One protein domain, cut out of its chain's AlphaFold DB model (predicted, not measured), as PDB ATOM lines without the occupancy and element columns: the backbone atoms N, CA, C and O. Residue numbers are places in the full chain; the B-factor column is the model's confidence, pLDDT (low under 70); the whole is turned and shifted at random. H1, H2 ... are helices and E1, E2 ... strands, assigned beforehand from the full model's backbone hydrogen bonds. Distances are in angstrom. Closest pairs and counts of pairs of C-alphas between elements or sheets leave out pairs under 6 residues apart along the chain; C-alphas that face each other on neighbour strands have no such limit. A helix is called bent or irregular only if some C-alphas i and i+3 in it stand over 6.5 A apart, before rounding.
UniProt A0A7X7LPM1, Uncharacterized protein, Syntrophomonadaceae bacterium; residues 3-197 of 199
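This is residues 3 to 197 of the 199 residues of an uncharacterized protein of Syntrophomonadaceae bacterium (UniProt A0A7X7LPM1). A curled, strongly twisted five-stranded sheet is covered in part by H4, which packs over E5 and E4; H2 lies next to H4, while H5 crosses H4 and H6 crosses H2. A long loop, residues 145 to 169, runs round the outside, where residues 159 to 165 stick out; residues 192 to 197, of which 192 to 195 belong to H8, stick out elsewhere. The printed part has 195 residues, with eight named helices and five named strands in the order E1 H1 H2 E2 H3 E3 E4 E5 H4 H5 H6 H7 H8. The mixed sheet has the order E3, E1, E2, E5, E4, and the class is mixed, helices and strands. The whole is compact, with a radius of gyration of the C-alphas of 16.9 A and spans of 52 by 42 by 34 A.

E1, residues 3 to 7, begins at C-alpha 3, (55.004, 73.052, 141.894). H1 is residues 9 to 12, H2 14 to 31, 25.6 A long, and E2 37 to 43, 20.5 A. H3 is residues 44 to 49, irregular, with C-alphas 45 and 48 7.7 A apart. E3, residues 54 to 61, 18.0 A, bends by 68 degrees at residue 57. E4 is residues 67 to 69 and E5 76 to 80. H4, residues 85 to 105, 30.2 A, begins at (62.920, 91.316, 152.388). H5 is residues 112 to 131, 29.3 A, H6 133 to 144, 16.5 A, and H7 170 to 173. H8, residues 177 to 195, 27.1 A, ends at (52.144, 109.251, 175.379).

E1 is antiparallel to E3 (N 4 to O 59, 2.8 A) and to E2 (N 5 to O 42, 2.9 A). E2 and E5 are parallel, with N 39 and O 77 2.9 A apart; E4 and E5 form a hairpin, with N 68 and O 78 2.9 A apart. E2, H3 and E3 make a split strand-helix-strand unit, two same-way strands with E1 between them, its crossover right-handed. H3 is at the sheet's level, height 1.8 A; H1 and H7 only graze the sheet. H4 is 7.6 A over the sheet, over E5 and E4. The hub H2 touches H4 (Ala 20 and Leu 89, closest C-alphas, 5.9 A), at a shallow tilt of 33 degrees, only just short of steep, the same way. H2 touches H6 about perpendicular, 89 degrees (Arg 22 and Tyr 140, 5.3 A). H4 touches H5 at a steep 54 degrees, opposite ways (His 94 and Ala 118, 4.7 A). H8 is close to H6 but not clearly touching (Leu 141 and Ser 187, 6.9 A). Every O i to N i+4 pair is within hydrogen-bond range in H2, H5 and H8; H4 has 16 of 17, H6 6 of 8 and H3 0 of 2, with 2 of 3 O i to N i+3 pairs, while H1 and H7 are too short for such a pair.

The C-alphas farthest apart, of Pro 163 and Ala 196, are 53.2 A apart. The printed part has no cut; the one long link is H6 to H7. Mean pLDDT of the printed part is 73.1, and residues 153 to 197 are among those under 70.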
ATOM      1  N   LYS A   3      55.686  73.673 140.762       88.12
ATOM      2  CA  LYS A   3      55.004  73.052 141.894       88.12
ATOM      3  C   LYS A   3      55.428  73.765 143.162       88.12
ATOM      4  O   LYS A   3      56.620  73.994 143.359       88.12
ATOM      5  N   TYR A   4      54.457  74.042 144.014       88.38
ATOM      6  CA  TYR A   4      54.658  74.673 145.305       88.38
ATOM      7  C   TYR A   4      53.864  73.937 146.380       88.38
ATOM      8  O   TYR A   4      52.886  73.260 146.061       88.38
ATOM      9  N   PHE A   5      54.266  74.081 147.634       85.44
ATOM     10  CA  PHE A   5      53.483  73.662 148.795       85.44
ATOM     11  C   PHE A   5      53.126  74.876 149.643       85.44
ATOM     12  O   PHE A   5      53.891  75.839 149.695       85.44
ATOM     13  N   GLU A   6      51.970  74.840 150.293       85.75
ATOM     14  CA  GLU A   6      51.601  75.844 151.290       85.75
ATOM     15  C   GLU A   6      52.430  75.657 152.571       85.75
ATOM     16  O   GLU A   6      52.726  74.537 152.993       85.75
ATOM     17  N   VAL A   7      52.820  76.770 153.194       81.75
ATOM     18  CA  VAL A   7      53.570  76.773 154.456       81.75
ATOM     19  C   VAL A   7      52.820  77.520 155.543       81.75
ATOM     20  O   VAL A   7      52.106  78.486 155.290       81.75
ATOM     21  N   THR A   8      53.004  77.068 156.779       78.38
ATOM     22  CA  THR A   8      52.408  77.724 157.951       78.38
ATOM     23  C   THR A   8      53.053  79.085 158.228       78.38
ATOM     24  O   THR A   8      54.246  79.275 157.979       78.38
ATOM     25  N   ASN A   9      52.307  80.009 158.844       75.38
ATOM     26  CA  ASN A   9      52.833  81.313 159.290       75.38
ATOM     27  C   ASN A   9      54.077  81.161 160.178       75.38
ATOM     28  O   ASN A   9      55.056  81.897 160.044       75.38
ATOM     29  N   LYS A  10      54.086  80.136 161.040       72.31
ATOM     30  CA  LYS A  10      55.216  79.802 161.910       72.31
ATOM     31  C   LYS A  10      56.501  79.506 161.132       72.31
ATOM     32  O   LYS A  10      57.592  79.646 161.680       72.31
ATOM     33  N   ALA A  11      56.408  79.041 159.890       73.00
ATOM     34  CA  ALA A  11      57.567  78.767 159.049       73.00
ATOM     35  C   ALA A  11      58.272  80.076 158.634       73.00
ATOM     36  O   ALA A  11      59.476  80.213 158.805       73.00
ATOM     37  N   VAL A  12      57.515  81.077 158.199       76.12
ATOM     38  CA  VAL A  12      58.026  82.317 157.583       76.12
ATOM     39  C   VAL A  12      58.899  83.157 158.525       76.12
ATOM     40  O   VAL A  12      59.771  83.900 158.080       76.12
ATOM     41  N   GLY A  13      58.699  83.006 159.836       75.00
ATOM     42  CA  GLY A  13      59.388  83.783 160.863       75.00
ATOM     43  C   GLY A  13      58.662  85.091 161.178       75.00
ATOM     44  O   GLY A  13      58.096  85.745 160.303       75.00
ATOM     45  N   GLN A  14      58.679  85.476 162.458       78.44
ATOM     46  CA  GLN A  14      57.845  86.557 162.996       78.44
ATOM     47  C   GLN A  14      58.080  87.910 162.311       78.44
ATOM     48  O   GLN A  14      57.117  88.607 162.002       78.44
ATOM     49  N   TRP A  15      59.341  88.276 162.068       80.00
ATOM     50  CA  TRP A  15      59.694  89.560 161.457       80.00
ATOM     51  C   TRP A  15      59.099  89.711 160.053       80.00
ATOM     52  O   TRP A  15      58.368  90.660 159.787       80.00
ATOM     53  N   ARG A  16      59.355  88.730 159.182       84.75
ATOM     54  CA  ARG A  16      58.909  88.735 157.782       84.75
ATOM     55  C   ARG A  16      57.394  88.726 157.674       84.75
ATOM     56  O   ARG A  16      56.808  89.498 156.924       84.75
ATOM     57  N   TRP A  17      56.765  87.885 158.484       84.25
ATOM     58  CA  TRP A  17      55.318  87.814 158.577       84.25
ATOM     59  C   TRP A  17      54.709  89.161 159.013       84.25
ATOM     60  O   TRP A  17      53.792  89.659 158.361       84.25
ATOM     61  N   SER A  18      55.276  89.811 160.037       83.06
ATOM     62  CA  SER A  18      54.828  91.135 160.487       83.06
ATOM     63  C   SER A  18      55.035  92.217 159.425       83.06
ATOM     64  O   SER A  18      54.171  93.074 159.261       83.06
ATOM     65  N   ALA A  19      56.169  92.210 158.724       87.38
ATOM     66  CA  ALA A  19      56.466  93.189 157.681       87.38
ATOM     67  C   ALA A  19      55.472  93.072 156.513       87.38
ATOM     68  O   ALA A  19      54.902  94.073 156.075       87.38
ATOM     69  N   ALA A  20      55.184  91.842 156.082       91.00
ATOM     70  CA  ALA A  20      54.208  91.576 155.035       91.00
ATOM     71  C   ALA A  20      52.793  92.014 155.427       91.00
ATOM     72  O   ALA A  20      52.110  92.649 154.629       91.00
ATOM     73  N   LEU A  21      52.354  91.741 156.660       89.19
ATOM     74  CA  LEU A  21      51.030  92.178 157.110       89.19
ATOM     75  C   LEU A  21      50.896  93.690 157.236       89.19
ATOM     76  O   LEU A  21      49.834  94.231 156.943       89.19
ATOM     77  N   ARG A  22      51.955  94.386 157.649       89.88
ATOM     78  CA  ARG A  22      51.950  95.852 157.694       89.88
ATOM     79  C   ARG A  22      51.811  96.444 156.299       89.88
ATOM     80  O   ARG A  22      51.003  97.348 156.110       89.88
ATOM     81  N   MET A  23      52.535  95.899 155.320       93.75
ATOM     82  CA  MET A  23      52.384  96.305 153.923       93.75
ATOM     83  C   MET A  23      50.989  95.966 153.381       93.75
ATOM     84  O   MET A  23      50.366  96.809 152.742       93.75
ATOM     85  N   LEU A  24      50.458  94.777 153.694       93.12
ATOM     86  CA  LEU A  24      49.102  94.363 153.324       93.12
ATOM     87  C   LEU A  24      48.050  95.330 153.880       93.12
ATOM     88  O   LEU A  24      47.184  95.789 153.137       93.12
ATOM     89  N   ALA A  25      48.140  95.663 155.170       90.94
ATOM     90  CA  ALA A  25      47.243  96.600 155.836       90.94
ATOM     91  C   ALA A  25      47.337  97.998 155.211       90.94
ATOM     92  O   ALA A  25      46.316  98.601 154.887       90.94
ATOM     93  N   PHE A  26      48.559  98.480 154.975       93.31
ATOM     94  CA  PHE A  26      48.808  99.782 154.365       93.31
ATOM     95  C   PHE A  26      48.241  99.877 152.943       93.31
ATOM     96  O   PHE A  26      47.502 100.810 152.635       93.31
ATOM     97  N   CYS A  27      48.494  98.876 152.096       93.12
ATOM     98  CA  CYS A  27      47.930  98.819 150.746       93.12
ATOM     99  C   CYS A  27      46.401  98.706 150.769       93.12
ATOM    100  O   CYS A  27      45.726  99.375 149.989       93.12
ATOM    101  N   SER A  28      45.846  97.903 151.683       90.69
ATOM    102  CA  SER A  28      44.392  97.749 151.829       90.69
ATOM    103  C   SER A  28      43.723  99.061 152.239       90.69
ATOM    104  O   SER A  28      42.660  99.389 151.723       90.69
ATOM    105  N   TYR A  29      44.354  99.840 153.119       91.75
ATOM    106  CA  TYR A  29      43.883 101.169 153.499       91.75
ATOM    107  C   TYR A  29      43.901 102.144 152.313       91.75
ATOM    108  O   TYR A  29      42.889 102.777 152.012       91.75
ATOM    109  N   GLU A  30      45.025 102.220 151.595       92.44
ATOM    110  CA  GLU A  30      45.201 103.122 150.450       92.44
ATOM    111  C   GLU A  30      44.226 102.823 149.307       92.44
ATOM    112  O   GLU A  30      43.601 103.727 148.746       92.44
ATOM    113  N   LEU A  31      44.031 101.538 149.008       89.06
ATOM    114  CA  LEU A  31      43.112 101.072 147.971       89.06
ATOM    115  C   LEU A  31      41.663 100.944 148.460       89.06
ATOM    116  O   LEU A  31      40.771 100.669 147.656       89.06
ATOM    117  N   LYS A  32      41.412 101.176 149.756       88.25
ATOM    118  CA  LYS A  32      40.103 101.026 150.409       88.25
ATOM    119  C   LYS A  32      39.514  99.636 150.186       88.25
ATOM    120  O   LYS A  32      38.362  99.517 149.800       88.25
ATOM    121  N   LEU A  33      40.308  98.592 150.366       82.88
ATOM    122  CA  LEU A  33      39.895  97.202 150.186       82.88
ATOM    123  C   LEU A  33      39.262  96.632 151.464       82.88
ATOM    124  O   LEU A  33      39.500  97.163 152.555       82.88
ATOM    125  N   PRO A  34      38.464  95.551 151.350       82.50
ATOM    126  CA  PRO A  34      38.050  94.787 152.520       82.50
ATOM    127  C   PRO A  34      39.263  94.207 153.245       82.50
ATOM    128  O   PRO A  34      40.369  94.169 152.703       82.50
ATOM    129  N   GLN A  35      39.060  93.719 154.470       82.62
ATOM    130  CA  GLN A  35      40.126  93.037 155.193       82.62
ATOM    131  C   GLN A  35      40.616  91.823 154.385       82.62
ATOM    132  O   GLN A  35      39.893  90.847 154.175       82.62
ATOM    133  N   MET A  36      41.860  91.907 153.921       83.25
ATOM    134  CA  MET A  36      42.550  90.840 153.201       83.25
ATOM    135  C   MET A  36      43.400  90.000 154.152       83.25
ATOM    136  O   MET A  36      43.697  90.439 155.251       83.25
ATOM    137  N   GLY A  37      43.830  88.820 153.719       85.75
ATOM    138  CA  GLY A  37      44.781  87.947 154.394       85.75
ATOM    139  C   GLY A  37      45.922  87.532 153.467       85.75
ATOM    140  O   GLY A  37      45.876  87.732 152.249       85.75
ATOM    141  N   ILE A  38      46.949  86.926 154.062       88.38
ATOM    142  CA  ILE A  38      48.106  86.379 153.356       88.38
ATOM    143  C   ILE A  38      48.237  84.885 153.642       88.38
ATOM    144  O   ILE A  38      48.157  84.443 154.790       88.38
ATOM    145  N   LYS A  39      48.469  84.109 152.587       89.38
ATOM    146  CA  LYS A  39      48.935  82.727 152.668       89.38
ATOM    147  C   LYS A  39      50.324  82.612 152.076       89.38
ATOM    148  O   LYS A  39      50.741  83.415 151.243       89.38
ATOM    149  N   TRP A  40      51.030  81.576 152.494       88.56
ATOM    150  CA  TRP A  40      52.429  81.403 152.153       88.56
ATOM    151  C   TRP A  40      52.631  80.127 151.369       88.56
ATOM    152  O   TRP A  40      52.001  79.107 151.647       88.56
ATOM    153  N   PHE A  41      53.539  80.169 150.406       89.75
ATOM    154  CA  PHE A  41      53.918  78.982 149.657       89.75
ATOM    155  C   PHE A  41      55.413  78.941 149.373       89.75
ATOM    156  O   PHE A  41      56.118  79.936 149.505       89.75
ATOM    157  N   MET A  42      55.903  77.771 148.985       87.44
ATOM    158  CA  MET A  42      57.318  77.537 148.721       87.44
ATOM    159  C   MET A  42      57.523  76.604 147.534       87.44
ATOM    160  O   MET A  42      56.695  75.716 147.323       87.44
ATOM    161  N   PRO A  43      58.605  76.768 146.749       88.31
ATOM    162  CA  PRO A  43      58.893  75.862 145.647       88.31
ATOM    163  C   PRO A  43      59.109  74.432 146.141       88.31
ATOM    164  O   PRO A  43      59.855  74.193 147.088       88.31
ATOM    165  N   TYR A  44      58.502  73.466 145.454       83.44
ATOM    166  CA  TYR A  44      58.519  72.055 145.855       83.44
ATOM    167  C   TYR A  44      59.937  71.475 145.972       83.44
ATOM    168  O   TYR A  44      60.201  70.663 146.845       83.44
ATOM    169  N   TYR A  45      60.886  71.935 145.150       80.25
ATOM    170  CA  TYR A  45      62.282  71.484 145.218       80.25
ATOM    171  C   TYR A  45      63.036  71.960 146.476       80.25
ATOM    172  O   TYR A  45      64.165  71.534 146.692       80.25
ATOM    173  N   ARG A  46      62.446  72.843 147.298       74.56
ATOM    174  CA  ARG A  46      62.996  73.302 148.588       74.56
ATOM    175  C   ARG A  46      62.319  72.644 149.797       74.56
ATOM    176  O   ARG A  46      62.552  73.082 150.922       74.56
ATOM    177  N   GLN A  47      61.481  71.625 149.585       70.12
ATOM    178  CA  GLN A  47      60.703  70.975 150.648       70.12
ATOM    179  C   GLN A  47      61.589  70.438 151.784       70.12
ATOM    180  O   GLN A  47      61.299  70.696 152.951       70.12
ATOM    181  N   ASP A  48      62.723  69.825 151.441       65.75
ATOM    182  CA  ASP A  48      63.662  69.219 152.397       65.75
ATOM    183  C   ASP A  48      64.286  70.239 153.376       65.75
ATOM    184  O   ASP A  48      64.747  69.880 154.457       65.75
ATOM    185  N   HIS A  49      64.274  71.537 153.044       62.66
ATOM    186  CA  HIS A  49      64.776  72.607 153.920       62.66
ATOM    187  C   HIS A  49      63.746  73.050 154.979       62.66
ATOM    188  O   HIS A  49      64.077  73.814 155.885       62.66
ATOM    189  N   TRP A  50      62.495  72.594 154.864       62.78
ATOM    190  CA  TRP A  50      61.330  73.122 155.589       62.78
ATOM    191  C   TRP A  50      60.455  72.029 156.229       62.78
ATOM    192  O   TRP A  50      59.349  72.304 156.703       62.78
ATOM    193  N   ASP A  51      61.009  70.818 156.304       54.47
ATOM    194  CA  ASP A  51      60.429  69.472 156.465       54.47
ATOM    195  C   ASP A  51      59.468  69.223 157.660       54.47
ATOM    196  O   ASP A  51      59.033  68.104 157.909       54.47
ATOM    197  N   LYS A  52      59.115  70.245 158.453       51.75
ATOM    198  CA  LYS A  52      58.237  70.121 159.640       51.75
ATOM    199  C   LYS A  52      57.056  71.096 159.689       51.75
ATOM    200  O   LYS A  52      56.359  71.134 160.702       51.75
ATOM    201  N   ARG A  53      56.858  71.945 158.672       55.34
ATOM    202  CA  ARG A  53      55.872  73.056 158.709       55.34
ATOM    203  C   ARG A  53      55.113  73.277 157.393       55.34
ATOM    204  O   ARG A  53      54.620  74.381 157.141       55.34
ATOM    205  N   VAL A  54      55.050  72.230 156.580       60.28
ATOM    206  CA  VAL A  54      54.439  72.182 155.247       60.28
ATOM    207  C   VAL A  54      53.020  71.629 155.360       60.28
ATOM    208  O   VAL A  54      52.813  70.656 156.081       60.28
ATOM    209  N   SER A  55      52.050  72.245 154.682       57.16
ATOM    210  CA  SER A  55      50.730  71.635 154.491       57.16
ATOM    211  C   SER A  55      50.742  70.763 153.227       57.16
ATOM    212  O   SER A  55      51.478  71.043 152.280       57.16
ATOM    213  N   ASP A  56      49.896  69.730 153.173       54.47
ATOM    214  CA  ASP A  56      49.754  68.826 152.014       54.47
ATOM    215  C   ASP A  56      49.214  69.523 150.737       54.47
ATOM    216  O   ASP A  56      48.971  68.887 149.705       54.47
ATOM    217  N   GLY A  57      48.995  70.841 150.781       65.38
ATOM    218  CA  GLY A  57      48.444  71.633 149.689       65.38
ATOM    219  C   GLY A  57      49.432  71.839 148.543       65.38
ATOM    220  O   GLY A  57      50.222  72.782 148.557       65.38
ATOM    221  N   LEU A  58      49.342  71.009 147.498       74.94
ATOM    222  CA  LEU A  58      50.089  71.202 146.253       74.94
ATOM    223  C   LEU A  58      49.466  72.317 145.397       74.94
ATOM    224  O   LEU A  58      48.349  72.203 144.889       74.94
ATOM    225  N   ILE A  59      50.245  73.358 145.139       82.00
ATOM    226  CA  ILE A  59      49.918  74.468 144.246       82.00
ATOM    227  C   ILE A  59      50.666  74.271 142.924       82.00
ATOM    228  O   ILE A  59      51.857  73.961 142.903       82.00
ATOM    229  N   ARG A  60      49.971  74.440 141.795       82.50
ATOM    230  CA  ARG A  60      50.549  74.308 140.451       82.50
ATOM    231  C   ARG A  60      50.401  75.614 139.689       82.50
ATOM    232  O   ARG A  60      49.309  76.173 139.666       82.50
ATOM    233  N   TYR A  61      51.476  76.051 139.040       80.50
ATOM    234  CA  TYR A  61      51.491  77.277 138.243       80.50
ATOM    235  C   TYR A  61      52.210  77.081 136.902       80.50
ATOM    236  O   TYR A  61      53.065  76.198 136.752       80.50
ATOM    237  N   LYS A  62      51.825  77.861 135.884       81.00
ATOM    238  CA  LYS A  62      52.391  77.747 134.526       81.00
ATOM    239  C   LYS A  62      53.814  78.312 134.461       81.00
ATOM    240  O   LYS A  62      54.697  77.620 133.951       81.00
ATOM    241  N   LYS A  63      54.011  79.512 135.020       84.50
ATOM    242  CA  LYS A  63      55.293  80.218 135.185       84.50
ATOM    243  C   LYS A  63      55.805  80.106 136.624       84.50
ATOM    244  O   LYS A  63      55.052  79.692 137.508       84.50
ATOM    245  N   GLU A  64      57.076  80.428 136.834       86.38
ATOM    246  CA  GLU A  64      57.563  80.697 138.183       86.38
ATOM    247  C   GLU A  64      56.880  81.968 138.691       86.38
ATOM    248  O   GLU A  64      56.715  82.921 137.931       86.38
ATOM    249  N   VAL A  65      56.454  81.958 139.951       90.06
ATOM    250  CA  VAL A  65      55.799  83.096 140.591       90.06
ATOM    251  C   VAL A  65      56.385  83.390 141.965       90.06
ATOM    252  O   VAL A  65      56.790  82.472 142.691       90.06
ATOM    253  N   LEU A  66      56.416  84.682 142.293       93.12
ATOM    254  CA  LEU A  66      56.781  85.219 143.606       93.12
ATOM    255  C   LEU A  66      55.540  85.383 144.491       93.12
ATOM    256  O   LEU A  66      55.599  85.150 145.694       93.12
ATOM    257  N   GLY A  67      54.401  85.700 143.885       92.94
ATOM    258  CA  GLY A  67      53.100  85.777 144.522       92.94
ATOM    259  C   GLY A  67      51.997  85.386 143.548       92.94
ATOM    260  O   GLY A  67      52.261  85.084 142.383       92.94
ATOM    261  N   PHE A  68      50.775  85.284 144.054       89.62
ATOM    262  CA  PHE A  68      49.585  85.319 143.215       89.62
ATOM    263  C   PHE A  68      48.347  85.671 144.048       89.62
ATOM    264  O   PHE A  68      48.146  85.179 145.164       89.62
ATOM    265  N   TYR A  69      47.433  86.424 143.458       86.12
ATOM    266  CA  TYR A  69      46.064  86.560 143.932       86.12
ATOM    267  C   TYR A  69      45.161  85.486 143.300       86.12
ATOM    268  O   TYR A  69      45.196  85.239 142.093       86.12
ATOM    269  N   ARG A  70      44.327  84.816 144.113       75.81
ATOM    270  CA  ARG A  70      43.343  83.832 143.623       75.81
ATOM    271  C   ARG A  70      41.926  84.386 143.728       75.81
ATOM    272  O   ARG A  70      41.381  84.399 144.826       75.81
ATOM    273  N   PRO A  71      41.249  84.659 142.601       68.12
ATOM    274  CA  PRO A  71      39.838  85.049 142.578       68.12
ATOM    275  C   PRO A  71      38.871  84.129 143.339       68.12
ATOM    276  O   PRO A  71      37.841  84.575 143.838       68.12
ATOM    277  N   SER A  72      39.184  82.832 143.436       68.69
ATOM    278  CA  SER A  72      38.380  81.871 144.202       68.69
ATOM    279  C   SER A  72      38.429  82.105 145.715       68.69
ATOM    280  O   SER A  72      37.578  81.588 146.434       68.69
ATOM    281  N   ASN A  73      39.398  82.886 146.194       71.94
ATOM    282  CA  ASN A  73      39.545  83.317 147.573       71.94
ATOM    283  C   ASN A  73      39.791  84.836 147.595       71.94
ATOM    284  O   ASN A  73      40.925  85.302 147.682       71.94
ATOM    285  N   LYS A  74      38.699  85.601 147.469       70.19
ATOM    286  CA  LYS A  74      38.725  87.033 147.128       70.19
ATOM    287  C   LYS A  74      39.454  87.941 148.129       70.19
ATOM    288  O   LYS A  74      39.840  89.051 147.786       70.19
ATOM    289  N   ASN A  75      39.668  87.472 149.355       75.81
ATOM    290  CA  ASN A  75      40.364  88.228 150.398       75.81
ATOM    291  C   ASN A  75      41.726  87.619 150.725       75.81
ATOM    292  O   ASN A  75      42.189  87.771 151.844       75.81
ATOM    293  N   MET A  76      42.358  86.889 149.804       86.06
ATOM    294  CA  MET A  76      43.626  86.227 150.091       86.06
ATOM    295  C   MET A  76      44.629  86.413 148.962       86.06
ATOM    296  O   MET A  76      44.400  85.983 147.828       86.06
ATOM    297  N   ILE A  77      45.782  86.974 149.308       90.31
ATOM    298  CA  ILE A  77      46.975  86.910 148.468       90.31
ATOM    299  C   ILE A  77      47.854  85.749 148.915       90.31
ATOM    300  O   ILE A  77      47.851  85.343 150.081       90.31
ATOM    301  N   TRP A  78      48.614  85.205 147.979       91.88
ATOM    302  CA  TRP A  78      49.610  84.186 148.246       91.88
ATOM    303  C   TRP A  78      50.981  84.752 147.944       91.88
ATOM    304  O   TRP A  78      51.182  85.320 146.876       91.88
ATOM    305  N   VAL A  79      51.927  84.566 148.856       93.75
ATOM    306  CA  VAL A  79      53.288  85.088 148.713       93.75
ATOM    307  C   VAL A  79      54.295  83.984 148.989       93.75
ATOM    308  O   VAL A  79      54.112  83.144 149.878       93.75
ATOM    309  N   ARG A  80      55.367  83.949 148.204       92.50
ATOM    310  CA  ARG A  80      56.426  82.965 148.364       92.50
ATOM    311  C   ARG A  80      57.212  83.268 149.643       92.50
ATOM    312  O   ARG A  80      57.597  84.404 149.903       92.50
ATOM    313  N   ALA A  81      57.428  82.262 150.483       89.69
ATOM    314  CA  ALA A  81      57.946  82.488 151.832       89.69
ATOM    315  C   ALA A  81      59.454  82.798 151.883       89.69
ATOM    316  O   ALA A  81      59.926  83.332 152.887       89.69
ATOM    317  N   ASP A  82      60.207  82.495 150.821       88.06
ATOM    318  CA  ASP A  82      61.672  82.605 150.744       88.06
ATOM    319  C   ASP A  82      62.200  83.816 149.965       88.06
ATOM    320  O   ASP A  82      63.391  83.858 149.661       88.06
ATOM    321  N   LEU A  83      61.342  84.786 149.645       91.19
ATOM    322  CA  LEU A  83      61.743  86.028 148.971       91.19
ATOM    323  C   LEU A  83      62.750  86.830 149.800       91.19
ATOM    324  O   LEU A  83      62.739  86.740 151.026       91.19
ATOM    325  N   ALA A  84      63.587  87.658 149.181       89.19
ATOM    326  CA  ALA A  84      64.326  88.660 149.949       89.19
ATOM    327  C   ALA A  84      63.359  89.677 150.604       89.19
ATOM    328  O   ALA A  84      62.180  89.738 150.257       89.19
ATOM    329  N   ASP A  85      63.806  90.414 151.626       83.56
ATOM    330  CA  ASP A  85      62.920  91.316 152.388       83.56
ATOM    331  C   ASP A  85      62.382  92.481 151.527       83.56
ATOM    332  O   ASP A  85      61.235  92.893 151.694       83.56
ATOM    333  N   ASP A  86      63.181  92.978 150.583       79.56
ATOM    334  CA  ASP A  86      62.801  93.982 149.584       79.56
ATOM    335  C   ASP A  86      61.800  93.424 148.558       79.56
ATOM    336  O   ASP A  86      60.767  94.041 148.296       79.56
ATOM    337  N   GLU A  87      62.044  92.210 148.057       92.31
ATOM    338  CA  GLU A  87      61.119  91.503 147.160       92.31
ATOM    339  C   GLU A  87      59.784  91.162 147.840       92.31
ATOM    340  O   GLU A  87      58.730  91.171 147.199       92.31
ATOM    341  N   LEU A  88      59.808  90.858 149.141       94.12
ATOM    342  CA  LEU A  88      58.630  90.474 149.916       94.12
ATOM    343  C   LEU A  88      57.591  91.597 149.946       94.12
ATOM    344  O   LEU A  88      56.417  91.358 149.661       94.12
ATOM    345  N   LEU A  89      58.012  92.813 150.302       94.38
ATOM    346  CA  LEU A  89      57.100  93.952 150.413       94.38
ATOM    347  C   LEU A  89      56.534  94.345 149.046       94.38
ATOM    348  O   LEU A  89      55.333  94.595 148.940       94.38
ATOM    349  N   GLY A  90      57.377  94.326 148.009       95.75
ATOM    350  CA  GLY A  90      56.948  94.580 146.634       95.75
ATOM    351  C   GLY A  90      55.926  93.554 146.158       95.75
ATOM    352  O   GLY A  90      54.868  93.927 145.664       95.75
ATOM    353  N   THR A  91      56.178  92.269 146.416       96.88
ATOM    354  CA  THR A  91      55.243  91.191 146.059       96.88
ATOM    355  C   THR A  91      53.903  91.352 146.776       96.88
ATOM    356  O   THR A  91      52.856  91.196 146.160       96.88
ATOM    357  N   VAL A  92      53.895  91.708 148.066       96.25
ATOM    358  CA  VAL A  92      52.638  91.976 148.784       96.25
ATOM    359  C   VAL A  92      51.862  93.111 148.116       96.25
ATOM    360  O   VAL A  92      50.685  92.935 147.820       96.25
ATOM    361  N   ALA A  93      52.500  94.254 147.854       95.69
ATOM    362  CA  ALA A  93      51.834  95.396 147.229       95.69
ATOM    363  C   ALA A  93      51.301  95.062 145.821       95.69
ATOM    364  O   ALA A  93      50.151  95.383 145.513       95.69
ATOM    365  N   HIS A  94      52.099  94.356 145.017       95.62
ATOM    366  CA  HIS A  94      51.740  93.884 143.678       95.62
ATOM    367  C   HIS A  94      50.457  93.034 143.713       95.62
ATOM    368  O   HIS A  94      49.469  93.340 143.041       95.62
ATOM    369  N   GLU A  95      50.412  92.010 144.569       94.69
ATOM    370  CA  GLU A  95      49.259  91.104 144.642       94.69
ATOM    371  C   GLU A  95      48.001  91.760 145.231       94.69
ATOM    372  O   GLU A  95      46.876  91.385 144.891       94.69
ATOM    373  N   VAL A  96      48.157  92.767 146.098       93.25
ATOM    374  CA  VAL A  96      47.018  93.549 146.601       93.25
ATOM    375  C   VAL A  96      46.406  94.400 145.485       93.25
ATOM    376  O   VAL A  96      45.177  94.508 145.414       93.25
ATOM    377  N   LEU A  97      47.213  94.951 144.567       90.81
ATOM    378  CA  LEU A  97      46.657  95.636 143.399       90.81
ATOM    379  C   LEU A  97      45.881  94.665 142.506       90.81
ATOM    380  O   LEU A  97      44.785  95.009 142.064       90.81
ATOM    381  N   HIS A  98      46.379  93.445 142.297       87.38
ATOM    382  CA  HIS A  98      45.634  92.422 141.560       87.38
ATOM    383  C   HIS A  98      44.276  92.103 142.186       87.38
ATOM    384  O   HIS A  98      43.294  91.918 141.462       87.38
ATOM    385  N   ALA A  99      44.176  92.107 143.517       85.19
ATOM    386  CA  ALA A  99      42.884  91.994 144.180       85.19
ATOM    387  C   ALA A  99      41.962  93.176 143.835       85.19
ATOM    388  O   ALA A  99      40.808  92.957 143.466       85.19
ATOM    389  N   MET A 100      42.463  94.417 143.873       84.56
ATOM    390  CA  MET A 100      41.695  95.612 143.490       84.56
ATOM    391  C   MET A 100      41.245  95.578 142.023       84.56
ATOM    392  O   MET A 100      40.071  95.821 141.732       84.56
ATOM    393  N   GLN A 101      42.149  95.239 141.103       78.00
ATOM    394  CA  GLN A 101      41.866  95.121 139.670       78.00
ATOM    395  C   GLN A 101      40.784  94.069 139.414       78.00
ATOM    396  O   GLN A 101      39.840  94.316 138.663       78.00
ATOM    397  N   TYR A 102      40.859  92.928 140.102       75.81
ATOM    398  CA  TYR A 102      39.815  91.914 140.030       75.81
ATOM    399  C   TYR A 102      38.474  92.420 140.579       75.81
ATOM    400  O   TYR A 102      37.426  92.171 139.986       75.81
ATOM    401  N   TYR A 103      38.490  93.148 141.698       71.69
ATOM    402  CA  TYR A 103      37.278  93.691 142.306       71.69
ATOM    403  C   TYR A 103      36.566  94.754 141.456       71.69
ATOM    404  O   TYR A 103      35.348  94.896 141.571       71.69
ATOM    405  N   THR A 104      37.305  95.525 140.655       66.69
ATOM    406  CA  THR A 104      36.796  96.750 140.012       66.69
ATOM    407  C   THR A 104      36.695  96.686 138.492       66.69
ATOM    408  O   THR A 104      35.875  97.408 137.928       66.69
ATOM    409  N   LEU A 105      37.504  95.864 137.821       57.41
ATOM    410  CA  LEU A 105      37.685  95.949 136.367       57.41
ATOM    411  C   LEU A 105      37.234  94.701 135.601       57.41
ATOM    412  O   LEU A 105      37.436  94.652 134.392       57.41
ATOM    413  N   ASP A 106      36.697  93.670 136.275       57.09
ATOM    414  CA  ASP A 106      36.641  92.300 135.718       57.09
ATOM    415  C   ASP A 106      38.016  91.871 135.135       57.09
ATOM    416  O   ASP A 106      38.114  91.018 134.250       57.09
ATOM    417  N   GLY A 107      39.098  92.496 135.623       50.16
ATOM    418  CA  GLY A 107      40.446  92.365 135.094       50.16
ATOM    419  C   GLY A 107      41.041  91.018 135.467       50.16
ATOM    420  O   GLY A 107      40.922  90.559 136.608       50.16
ATOM    421  N   PHE A 108      41.695  90.375 134.502       58.31
ATOM    422  CA  PHE A 108      42.475  89.175 134.768       58.31
ATOM    423  C   PHE A 108      43.883  89.600 135.190       58.31
ATOM    424  O   PHE A 108      44.534  90.300 134.418       58.31
ATOM    425  N   PRO A 109      44.381  89.152 136.356       56.34
ATOM    426  CA  PRO A 109      45.745  89.440 136.805       56.34
ATOM    427  C   PRO A 109      46.818  89.115 135.757       56.34
ATOM    428  O   PRO A 109      47.835  89.777 135.711       56.34
ATOM    429  N   GLU A 110      46.560  88.147 134.868       62.00
ATOM    430  CA  GLU A 110      47.481  87.733 133.800       62.00
ATOM    431  C   GLU A 110      47.511  88.682 132.573       62.00
ATOM    432  O   GLU A 110      48.234  88.405 131.613       62.00
ATOM    433  N   ASP A 111      46.721  89.765 132.554       71.06
ATOM    434  CA  ASP A 111      46.791  90.791 131.505       71.06
ATOM    435  C   ASP A 111      48.107  91.586 131.641       71.06
ATOM    436  O   ASP A 111      48.369  92.136 132.715       71.06
ATOM    437  N   PRO A 112      48.929  91.705 130.578       72.94
ATOM    438  CA  PRO A 112      50.188  92.449 130.626       72.94
ATOM    439  C   PRO A 112      50.063  93.877 131.171       72.94
ATOM    440  O   PRO A 112      50.968  94.348 131.853       72.94
ATOM    441  N   ILE A 113      48.948  94.565 130.902       73.06
ATOM    442  CA  ILE A 113      48.710  95.924 131.406       73.06
ATOM    443  C   ILE A 113      48.468  95.898 132.921       73.06
ATOM    444  O   ILE A 113      48.923  96.791 133.639       73.06
ATOM    445  N   CYS A 114      47.768  94.871 133.410       76.31
ATOM    446  CA  CYS A 114      47.509  94.692 134.835       76.31
ATOM    447  C   CYS A 114      48.795  94.373 135.604       76.31
ATOM    448  O   CYS A 114      48.988  94.959 136.668       76.31
ATOM    449  N   GLU A 115      49.673  93.518 135.063       82.94
ATOM    450  CA  GLU A 115      50.962  93.192 135.698       82.94
ATOM    451  C   GLU A 115      51.929  94.383 135.685       82.94
ATOM    452  O   GLU A 115      52.481  94.711 136.729       82.94
ATOM    453  N   MET A 116      52.044  95.124 134.573       81.75
ATOM    454  CA  MET A 116      52.851  96.357 134.546       81.75
ATOM    455  C   MET A 116      52.366  97.385 135.576       81.75
ATOM    456  O   MET A 116      53.165  97.973 136.300       81.75
ATOM    457  N   SER A 117      51.048  97.574 135.677       83.06
ATOM    458  CA  SER A 117      50.466  98.493 136.661       83.06
ATOM    459  C   SER A 117      50.719  98.028 138.102       83.06
ATOM    460  O   SER A 117      50.842  98.856 139.003       83.06
ATOM    461  N   ALA A 118      50.775  96.713 138.334       87.81
ATOM    462  CA  ALA A 118      51.053  96.127 139.642       87.81
ATOM    463  C   ALA A 118      52.522  96.293 140.051       87.81
ATOM    464  O   ALA A 118      52.785  96.600 141.215       87.81
ATOM    465  N   ASP A 119      53.454  96.198 139.102       90.19
ATOM    466  CA  ASP A 119      54.868  96.509 139.326       90.19
ATOM    467  C   ASP A 119      55.075  97.991 139.678       90.19
ATOM    468  O   ASP A 119      55.660  98.304 140.717       90.19
ATOM    469  N   GLU A 120      54.513  98.909 138.884       88.62
ATOM    470  CA  GLU A 120      54.598 100.357 139.144       88.62
ATOM    471  C   GLU A 120      53.986 100.733 140.505       88.62
ATOM    472  O   GLU A 120      54.523 101.554 141.255       88.62
ATOM    473  N   PHE A 121      52.863 100.104 140.857       91.81
ATOM    474  CA  PHE A 121      52.231 100.297 142.156       91.81
ATOM    475  C   PHE A 121      53.098  99.779 143.304       91.81
ATOM    476  O   PHE A 121      53.201 100.451 144.331       91.81
ATOM    477  N   ALA A 122      53.733  98.615 143.152       93.88
ATOM    478  CA  ALA A 122      54.598  98.051 144.181       93.88
ATOM    479  C   ALA A 122      55.774  98.983 144.504       93.88
ATOM    480  O   ALA A 122      56.024  99.269 145.677       93.88
ATOM    481  N   GLU A 123      56.437  99.522 143.478       91.56
ATOM    482  CA  GLU A 123      57.519 100.499 143.644       91.56
ATOM    483  C   GLU A 123      57.038 101.762 144.374       91.56
ATOM    484  O   GLU A 123      57.656 102.203 145.351       91.56
ATOM    485  N   PHE A 124      55.892 102.311 143.957       91.62
ATOM    486  CA  PHE A 124      55.294 103.487 144.592       91.62
ATOM    487  C   PHE A 124      54.947 103.241 146.068       91.62
ATOM    488  O   PHE A 124      55.223 104.079 146.933       91.62
ATOM    489  N   MET A 125      54.361 102.084 146.374       92.06
ATOM    490  CA  MET A 125      53.933 101.737 147.726       92.06
ATOM    491  C   MET A 125      55.099 101.483 148.671       92.06
ATOM    492  O   MET A 125      55.006 101.870 149.834       92.06
ATOM    493  N   ILE A 126      56.205 100.900 148.199       90.81
ATOM    494  CA  ILE A 126      57.425 100.748 149.003       90.81
ATOM    495  C   ILE A 126      57.956 102.120 149.428       90.81
ATOM    496  O   ILE A 126      58.211 102.333 150.617       90.81
ATOM    497  N   ALA A 127      58.073 103.061 148.485       88.12
ATOM    498  CA  ALA A 127      58.537 104.416 148.782       88.12
ATOM    499  C   ALA A 127      57.605 105.113 149.788       88.12
ATOM    500  O   ALA A 127      58.045 105.586 150.836       88.12
ATOM    501  N   LYS A 128      56.294 105.073 149.529       88.25
ATOM    502  CA  LYS A 128      55.287 105.690 150.398       88.25
ATOM    503  C   LYS A 128      55.233 105.057 151.795       88.25
ATOM    504  O   LYS A 128      55.060 105.769 152.783       88.25
ATOM    505  N   TYR A 129      55.378 103.737 151.897       85.06
ATOM    506  CA  TYR A 129      55.392 103.017 153.172       85.06
ATOM    507  C   TYR A 129      56.606 103.398 154.026       85.06
ATOM    508  O   TYR A 129      56.467 103.570 155.238       85.06
ATOM    509  N   SER A 130      57.775 103.567 153.397       82.06
ATOM    510  CA  SER A 130      58.984 104.046 154.072       82.06
ATOM    511  C   SER A 130      58.765 105.428 154.698       82.06
ATOM    512  O   SER A 130      59.091 105.633 155.868       82.06
ATOM    513  N   ASP A 131      58.137 106.347 153.961       74.94
ATOM    514  CA  ASP A 131      57.860 107.708 154.435       74.94
ATOM    515  C   ASP A 131      56.765 107.754 155.518       74.94
ATOM    516  O   ASP A 131      56.811 108.580 156.430       74.94
ATOM    517  N   ALA A 132      55.783 106.851 155.454       74.50
ATOM    518  CA  ALA A 132      54.609 106.821 156.331       74.50
ATOM    519  C   ALA A 132      54.725 105.843 157.518       74.50
ATOM    520  O   ALA A 132      53.708 105.452 158.095       74.50
ATOM    521  N   CYS A 133      55.937 105.426 157.895       73.56
ATOM    522  CA  CYS A 133      56.186 104.319 158.830       73.56
ATOM    523  C   CYS A 133      55.437 104.418 160.188       73.56
ATOM    524  O   CYS A 133      55.019 103.405 160.760       73.56
ATOM    525  N   SER A 134      55.206 105.628 160.710       66.50
ATOM    526  CA  SER A 134      54.400 105.823 161.926       66.50
ATOM    527  C   SER A 134      52.905 105.573 161.683       66.50
ATOM    528  O   SER A 134      52.287 104.784 162.399       66.50
ATOM    529  N   ALA A 135      52.332 106.167 160.633       69.81
ATOM    530  CA  ALA A 135      50.931 105.982 160.251       69.81
ATOM    531  C   ALA A 135      50.623 104.530 159.844       69.81
ATOM    532  O   ALA A 135      49.564 103.998 160.181       69.81
ATOM    533  N   SER A 136      51.567 103.846 159.190       72.75
ATOM    534  CA  SER A 136      51.412 102.434 158.825       72.75
ATOM    535  C   SER A 136      51.302 101.519 160.047       72.75
ATOM    536  O   SER A 136      50.652 100.476 159.985       72.75
ATOM    537  N   SER A 137      51.870 101.924 161.189       77.31
ATOM    538  CA  SER A 137      51.704 101.201 162.448       77.31
ATOM    539  C   SER A 137      50.294 101.333 163.012       77.31
ATOM    540  O   SER A 137      49.772 100.346 163.517       77.31
ATOM    541  N   GLU A 138      49.647 102.494 162.903       78.81
ATOM    542  CA  GLU A 138      48.249 102.655 163.327       78.81
ATOM    543  C   GLU A 138      47.299 101.861 162.429       78.81
ATOM    544  O   GLU A 138      46.495 101.079 162.934       78.81
ATOM    545  N   ILE A 139      47.482 101.966 161.111       83.31
ATOM    546  CA  ILE A 139      46.723 101.193 160.118       83.31
ATOM    547  C   ILE A 139      46.857  99.690 160.388       83.31
ATOM    548  O   ILE A 139      45.869  98.960 160.372       83.31
ATOM    549  N   TYR A 140      48.063  99.213 160.697       82.62
ATOM    550  CA  TYR A 140      48.280  97.809 161.040       82.62
ATOM    551  C   TYR A 140      47.512  97.374 162.297       82.62
ATOM    552  O   TYR A 140      46.941  96.284 162.316       82.62
ATOM    553  N   LEU A 141      47.456  98.212 163.337       79.00
ATOM    554  CA  LEU A 141      46.695  97.895 164.551       79.00
ATOM    555  C   LEU A 141      45.188  97.824 164.289       79.00
ATOM    556  O   LEU A 141      44.531  96.917 164.798       79.00
ATOM    557  N   ASP A 142      44.655  98.739 163.483       75.00
ATOM    558  CA  ASP A 142      43.248  98.717 163.082       75.00
ATOM    559  C   ASP A 142      42.939  97.476 162.236       75.00
ATOM    560  O   ASP A 142      41.940  96.789 162.463       75.00
ATOM    561  N   TRP A 143      43.835  97.118 161.314       81.75
ATOM    562  CA  TRP A 143      43.712  95.904 160.513       81.75
ATOM    563  C   TRP A 143      43.702  94.642 161.386       81.75
ATOM    564  O   TRP A 143      42.869  93.759 161.182       81.75
ATOM    565  N   LEU A 144      44.558  94.567 162.414       77.62
ATOM    566  CA  LEU A 144      44.554  93.463 163.384       77.62
ATOM    567  C   LEU A 144      43.248  93.382 164.188       77.62
ATOM    568  O   LEU A 144      42.884  92.304 164.656       77.62
ATOM    569  N   ALA A 145      42.543  94.503 164.348       74.69
ATOM    570  CA  ALA A 145      41.241  94.567 165.001       74.69
ATOM    571  C   ALA A 145      40.066  94.214 164.067       74.69
ATOM    572  O   ALA A 145      38.920  94.225 164.517       74.69
ATOM    573  N   GLY A 146      40.328  93.880 162.799       71.94
ATOM    574  CA  GLY A 146      39.288  93.532 161.832       71.94
ATOM    575  C   GLY A 146      38.748  94.715 161.035       71.94
ATOM    576  O   GLY A 146      37.615  94.652 160.564       71.94
ATOM    577  N   ALA A 147      39.507  95.810 160.917       74.56
ATOM    578  CA  ALA A 147      39.062  96.969 160.152       74.56
ATOM    579  C   ALA A 147      38.789  96.617 158.682       74.56
ATOM    580  O   ALA A 147      39.634  96.060 157.979       74.56
ATOM    581  N   ASP A 148      37.604  97.008 158.221       81.62
ATOM    582  CA  ASP A 148      37.205  96.987 156.821       81.62
ATOM    583  C   ASP A 148      37.271  98.412 156.253       81.62
ATOM    584  O   ASP A 148      36.474  99.283 156.614       81.62
ATOM    585  N   TYR A 149      38.224  98.657 155.350       83.81
ATOM    586  CA  TYR A 149      38.415  99.964 154.717       83.81
ATOM    587  C   TYR A 149      37.541 100.162 153.474       83.81
ATOM    588  O   TYR A 149      37.464 101.274 152.937       83.81
ATOM    589  N   SER A 150      36.844  99.113 153.025       80.31
ATOM    590  CA  SER A 150      35.992  99.161 151.840       80.31
ATOM    591  C   SER A 150      34.812 100.093 151.982       80.31
ATOM    592  O   SER A 150      34.315 100.596 150.973       80.31
ATOM    593  N   ASN A 151      34.370 100.355 153.214       76.31
ATOM    594  CA  ASN A 151      33.132 101.080 153.477       76.31
ATOM    595  C   ASN A 151      31.951 100.491 152.669       76.31
ATOM    596  O   ASN A 151      31.128 101.238 152.138       76.31
ATOM    597  N   GLY A 152      31.919  99.163 152.488       70.19
ATOM    598  CA  GLY A 152      30.884  98.448 151.735       70.19
ATOM    599  C   GLY A 152      30.981  98.557 150.207       70.19
ATOM    600  O   GLY A 152      30.100  98.064 149.503       70.19
ATOM    601  N   ARG A 153      32.038  99.175 149.653       69.94
ATOM    602  CA  ARG A 153      32.231  99.306 148.189       69.94
ATOM    603  C   ARG A 153      32.390  97.962 147.485       69.94
ATOM    604  O   ARG A 153      32.019  97.838 146.322       69.94
ATOM    605  N   PHE A 154      32.946  96.978 148.187       68.50
ATOM    606  CA  PHE A 154      33.312  95.678 147.625       68.50
ATOM    607  C   PHE A 154      32.339  94.545 148.003       68.50
ATOM    608  O   PHE A 154      32.385  93.476 147.394       68.50
ATOM    609  N   ASP A 155      31.373  94.809 148.893       57.78
ATOM    610  CA  ASP A 155      30.314  93.867 149.301       57.78
ATOM    611  C   ASP A 155      29.268  93.593 148.202       57.78
ATOM    612  O   ASP A 155      28.478  92.653 148.300       57.78
ATOM    613  N   GLN A 156      29.263  94.393 147.129       48.50
ATOM    614  CA  GLN A 156      28.289  94.324 146.030       48.50
ATOM    615  C   GLN A 156      28.881  93.857 144.689       48.50
ATOM    616  O   GLN A 156      28.329  94.202 143.649       48.50
ATOM    617  N   GLY A 157      30.004  93.121 144.696       49.91
ATOM    618  CA  GLY A 157      30.807  92.828 143.494       49.91
ATOM    619  C   GLY A 157      30.031  92.366 142.243       49.91
ATOM    620  O   GLY A 157      28.892  91.902 142.355       49.91
ATOM    621  N   PRO A 158      30.632  92.418 141.035       39.97
ATOM    622  CA  PRO A 158      29.974  91.916 139.831       39.97
ATOM    623  C   PRO A 158      29.566  90.439 140.013       39.97
ATOM    624  O   PRO A 158      30.359  89.562 140.369       39.97
ATOM    625  N   ILE A 159      28.265  90.176 139.854       44.44
ATOM    626  CA  ILE A 159      27.604  88.905 140.175       44.44
ATOM    627  C   ILE A 159      27.872  87.859 139.083       44.44
ATOM    628  O   ILE A 159      27.431  88.042 137.952       44.44
ATOM    629  N   LYS A 160      28.353  86.667 139.466       34.88
ATOM    630  CA  LYS A 160      27.700  85.393 139.090       34.88
ATOM    631  C   LYS A 160      27.676  84.448 140.292       34.88
ATOM    632  O   LYS A 160      28.712  84.056 140.816       34.88
ATOM    633  N   LYS A 161      26.460  84.105 140.736       33.06
ATOM    634  CA  LYS A 161      26.192  83.111 141.782       33.06
ATOM    635  C   LYS A 161      26.732  81.747 141.344       33.06
ATOM    636  O   LYS A 161      26.117  81.092 140.507       33.06
ATOM    637  N   THR A 162      27.803  81.288 141.974       32.91
ATOM    638  CA  THR A 162      28.075  79.854 142.107       32.91
ATOM    639  C   THR A 162      27.600  79.452 143.505       32.91
ATOM    640  O   THR A 162      28.100  80.011 144.482       32.91
ATOM    641  N   PRO A 163      26.604  78.559 143.658       34.84
ATOM    642  CA  PRO A 163      26.208  78.078 144.972       34.84
ATOM    643  C   PRO A 163      27.326  77.171 145.483       34.84
ATOM    644  O   PRO A 163      27.491  76.044 145.026       34.84
ATOM    645  N   GLY A 164      28.142  77.691 146.390       31.70
ATOM    646  CA  GLY A 164      29.275  76.943 146.904       31.70
ATOM    647  C   GLY A 164      30.090  77.745 147.897       31.70
ATOM    648  O   GLY A 164      31.092  78.331 147.521       31.70
ATOM    649  N   ARG A 165      29.646  77.694 149.157       28.38
ATOM    650  CA  ARG A 165      30.465  77.775 150.375       28.38
ATOM    651  C   ARG A 165      31.313  79.050 150.539       28.38
ATOM    652  O   ARG A 165      32.388  79.194 149.973       28.38
ATOM    653  N   SER A 166      30.855  79.931 151.428       31.70
ATOM    654  CA  SER A 166      31.726  80.875 152.129       31.70
ATOM    655  C   SER A 166      32.848  80.088 152.814       31.70
ATOM    656  O   SER A 166      32.581  79.321 153.739       31.70
ATOM    657  N   VAL A 167      34.083  80.215 152.336       36.16
ATOM    658  CA  VAL A 167      35.257  79.630 152.997       36.16
ATOM    659  C   VAL A 167      36.349  80.680 153.045       36.16
ATOM    660  O   VAL A 167      37.322  80.632 152.299       36.16
ATOM    661  N   ILE A 168      36.148  81.646 153.931       30.55
ATOM    662  CA  ILE A 168      37.248  82.281 154.644       30.55
ATOM    663  C   ILE A 168      36.747  82.406 156.076       30.55
ATOM    664  O   ILE A 168      35.987  83.318 156.392       30.55
ATOM    665  N   ASP A 169      37.094  81.426 156.906       29.97
ATOM    666  CA  ASP A 169      37.024  81.602 158.350       29.97
ATOM    667  C   ASP A 169      38.181  82.542 158.732       29.97
ATOM    668  O   ASP A 169      39.333  82.224 158.427       29.97
ATOM    669  N   PRO A 170      37.930  83.676 159.410       37.56
ATOM    670  CA  PRO A 170      38.979  84.543 159.970       37.56
ATOM    671  C   PRO A 170      39.874  83.839 161.014       37.56
ATOM    672  O   PRO A 170      40.795  84.441 161.564       37.56
ATOM    673  N   VAL A 171      39.576  82.575 161.319       34.84
ATOM    674  CA  VAL A 171      40.042  81.819 162.483       34.84
ATOM    675  C   VAL A 171      41.486  81.319 162.327       34.84
ATOM    676  O   VAL A 171      42.217  81.279 163.312       34.84
ATOM    677  N   ASP A 172      41.982  81.093 161.105       38.25
ATOM    678  CA  ASP A 172      43.365  80.616 160.902       38.25
ATOM    679  C   ASP A 172      44.446  81.690 161.178       38.25
ATOM    680  O   ASP A 172      45.635  81.376 161.261       38.25
ATOM    681  N   ILE A 173      44.062  82.965 161.336       42.62
ATOM    682  CA  ILE A 173      44.979  84.060 161.713       42.62
ATOM    683  C   ILE A 173      45.092  84.183 163.250       42.62
ATOM    684  O   ILE A 173      46.059  84.754 163.754       42.62
ATOM    685  N   ILE A 174      44.137  83.632 164.013       41.12
ATOM    686  CA  ILE A 174      43.909  83.966 165.435       41.12
ATOM    687  C   ILE A 174      44.252  82.806 166.396       41.12
ATOM    688  O   ILE A 174      44.371  83.024 167.599       41.12
ATOM    689  N   ASP A 175      44.517  81.595 165.902       37.81
ATOM    690  CA  ASP A 175      44.700  80.411 166.763       37.81
ATOM    691  C   ASP A 175      46.094  80.237 167.402       37.81
ATOM    692  O   ASP A 175      46.350  79.239 168.079       37.81
ATOM    693  N   GLU A 176      47.008  81.208 167.274       41.97
ATOM    694  CA  GLU A 176      48.310  81.155 167.953       41.97
ATOM    695  C   GLU A 176      48.390  82.180 169.117       41.97
ATOM    696  O   GLU A 176      48.606  83.372 168.895       41.97
ATOM    697  N   PRO A 177      48.269  81.756 170.398       46.53
ATOM    698  CA  PRO A 177      48.201  82.663 171.556       46.53
ATOM    699  C   PRO A 177      49.392  83.620 171.711       46.53
ATOM    700  O   PRO A 177      49.240  84.732 172.218       46.53
ATOM    701  N   TRP A 178      50.585  83.209 171.273       46.62
ATOM    702  CA  TRP A 178      51.779  84.060 171.318       46.62
ATOM    703  C   TRP A 178      51.707  85.213 170.313       46.62
ATOM    704  O   TRP A 178      52.323  86.252 170.540       46.62
ATOM    705  N   PHE A 179      50.951  85.046 169.227       47.66
ATOM    706  CA  PHE A 179      50.794  86.049 168.189       47.66
ATOM    707  C   PHE A 179      49.879  87.190 168.659       47.66
ATOM    708  O   PHE A 179      50.277  88.356 168.601       47.66
ATOM    709  N   ILE A 180      48.720  86.862 169.246       49.97
ATOM    710  CA  ILE A 180      47.852  87.849 169.913       49.97
ATOM    711  C   ILE A 180      48.651  88.616 170.976       49.97
ATOM    712  O   ILE A 180      48.530  89.833 171.102       49.97
ATOM    713  N   GLU A 181      49.497  87.919 171.735       50.78
ATOM    714  CA  GLU A 181      50.345  88.528 172.757       50.78
ATOM    715  C   GLU A 181      51.448  89.429 172.167       50.78
ATOM    716  O   GLU A 181      51.689  90.518 172.689       50.78
ATOM    717  N   ALA A 182      52.085  89.046 171.056       51.47
ATOM    718  CA  ALA A 182      53.074  89.875 170.364       51.47
ATOM    719  C   ALA A 182      52.443  91.157 169.797       51.47
ATOM    720  O   ALA A 182      52.938  92.253 170.065       51.47
ATOM    721  N   ALA A 183      51.300  91.033 169.117       50.69
ATOM    722  CA  ALA A 183      50.510  92.161 168.629       50.69
ATOM    723  C   ALA A 183      50.032  93.077 169.771       50.69
ATOM    724  O   ALA A 183      50.070  94.306 169.658       50.69
ATOM    725  N   ARG A 184      49.632  92.508 170.919       54.62
ATOM    726  CA  ARG A 184      49.273  93.277 172.126       54.62
ATOM    727  C   ARG A 184      50.458  94.043 172.703       54.62
ATOM    728  O   ARG A 184      50.285  95.199 173.092       54.62
ATOM    729  N   ARG A 185      51.643  93.430 172.771       55.22
ATOM    730  CA  ARG A 185      52.875  94.079 173.255       55.22
ATOM    731  C   ARG A 185      53.298  95.219 172.347       55.22
ATOM    732  O   ARG A 185      53.606  96.298 172.837       55.22
ATOM    733  N   GLU A 186      53.229  95.007 171.042       48.62
ATOM    734  CA  GLU A 186      53.518  96.035 170.052       48.62
ATOM    735  C   GLU A 186      52.497  97.184 170.127       48.62
ATOM    736  O   GLU A 186      52.874  98.350 170.225       48.62
ATOM    737  N   SER A 187      51.202  96.872 170.243       49.94
ATOM    738  CA  SER A 187      50.147  97.872 170.491       49.94
ATOM    739  C   SER A 187      50.360  98.662 171.782       49.94
ATOM    740  O   SER A 187      49.949  99.821 171.893       49.94
ATOM    741  N   ARG A 188      50.915  98.022 172.816       56.25
ATOM    742  CA  ARG A 188      51.233  98.667 174.093       56.25
ATOM    743  C   ARG A 188      52.412  99.619 173.927       56.25
ATOM    744  O   ARG A 188      52.281 100.777 174.305       56.25
ATOM    745  N   TYR A 189      53.481  99.155 173.283       59.94
ATOM    746  CA  TYR A 189      54.656  99.958 172.959       59.94
ATOM    747  C   TYR A 189      54.276 101.227 172.184       59.94
ATOM    748  O   TYR A 189      54.586 102.327 172.625       59.94
ATOM    749  N   TRP A 190      53.503 101.110 171.099       48.19
ATOM    750  CA  TRP A 190      53.100 102.274 170.300       48.19
ATOM    751  C   TRP A 190      52.129 103.214 171.024       48.19
ATOM    752  O   TRP A 190      52.100 104.417 170.761       48.19
ATOM    753  N   ARG A 191      51.320 102.711 171.967       55.62
ATOM    754  CA  ARG A 191      50.515 103.575 172.851       55.62
ATOM    755  C   ARG A 191      51.381 104.341 173.849       55.62
ATOM    756  O   ARG A 191      51.090 105.500 174.130       55.62
ATOM    757  N   GLU A 192      52.414 103.710 174.390       59.31
ATOM    758  CA  GLU A 192      53.351 104.336 175.327       59.31
ATOM    759  C   GLU A 192      54.264 105.349 174.620       59.31
ATOM    760  O   GLU A 192      54.412 106.465 175.115       59.31
ATOM    761  N   ALA A 193      54.756 105.030 173.421       53.44
ATOM    762  CA  ALA A 193      55.528 105.943 172.577       53.44
ATOM    763  C   ALA A 193      54.747 107.226 172.233       53.44
ATOM    764  O   ALA A 193      55.286 108.325 172.350       53.44
ATOM    765  N   ARG A 194      53.448 107.111 171.909       56.09
ATOM    766  CA  ARG A 194      52.561 108.270 171.681       56.09
ATOM    767  C   ARG A 194      52.381 109.129 172.931       56.09
ATOM    768  O   ARG A 194      52.457 110.350 172.858       56.09
ATOM    769  N   LYS A 195      52.199 108.512 174.102       64.62
ATOM    770  CA  LYS A 195      52.144 109.251 175.379       64.62
ATOM    771  C   LYS A 195      53.456 109.970 175.703       64.62
ATOM    772  O   LYS A 195      53.424 110.988 176.384       64.62
ATOM    773  N   ALA A 196      54.580 109.438 175.230       69.69
ATOM    774  CA  ALA A 196      55.904 110.024 175.400       69.69
ATOM    775  C   ALA A 196      56.259 111.084 174.337       69.69
ATOM    776  O   ALA A 196      57.309 111.713 174.452       69.69
ATOM    777  N   GLY A 197      55.407 111.304 173.324       48.09
ATOM    778  CA  GLY A 197      55.658 112.257 172.237       48.09
ATOM    779  C   GLY A 197      56.752 111.810 171.260       48.09
ATOM    780  O   GLY A 197      57.430 112.651 170.678       48.09
TER     781      GLY A 197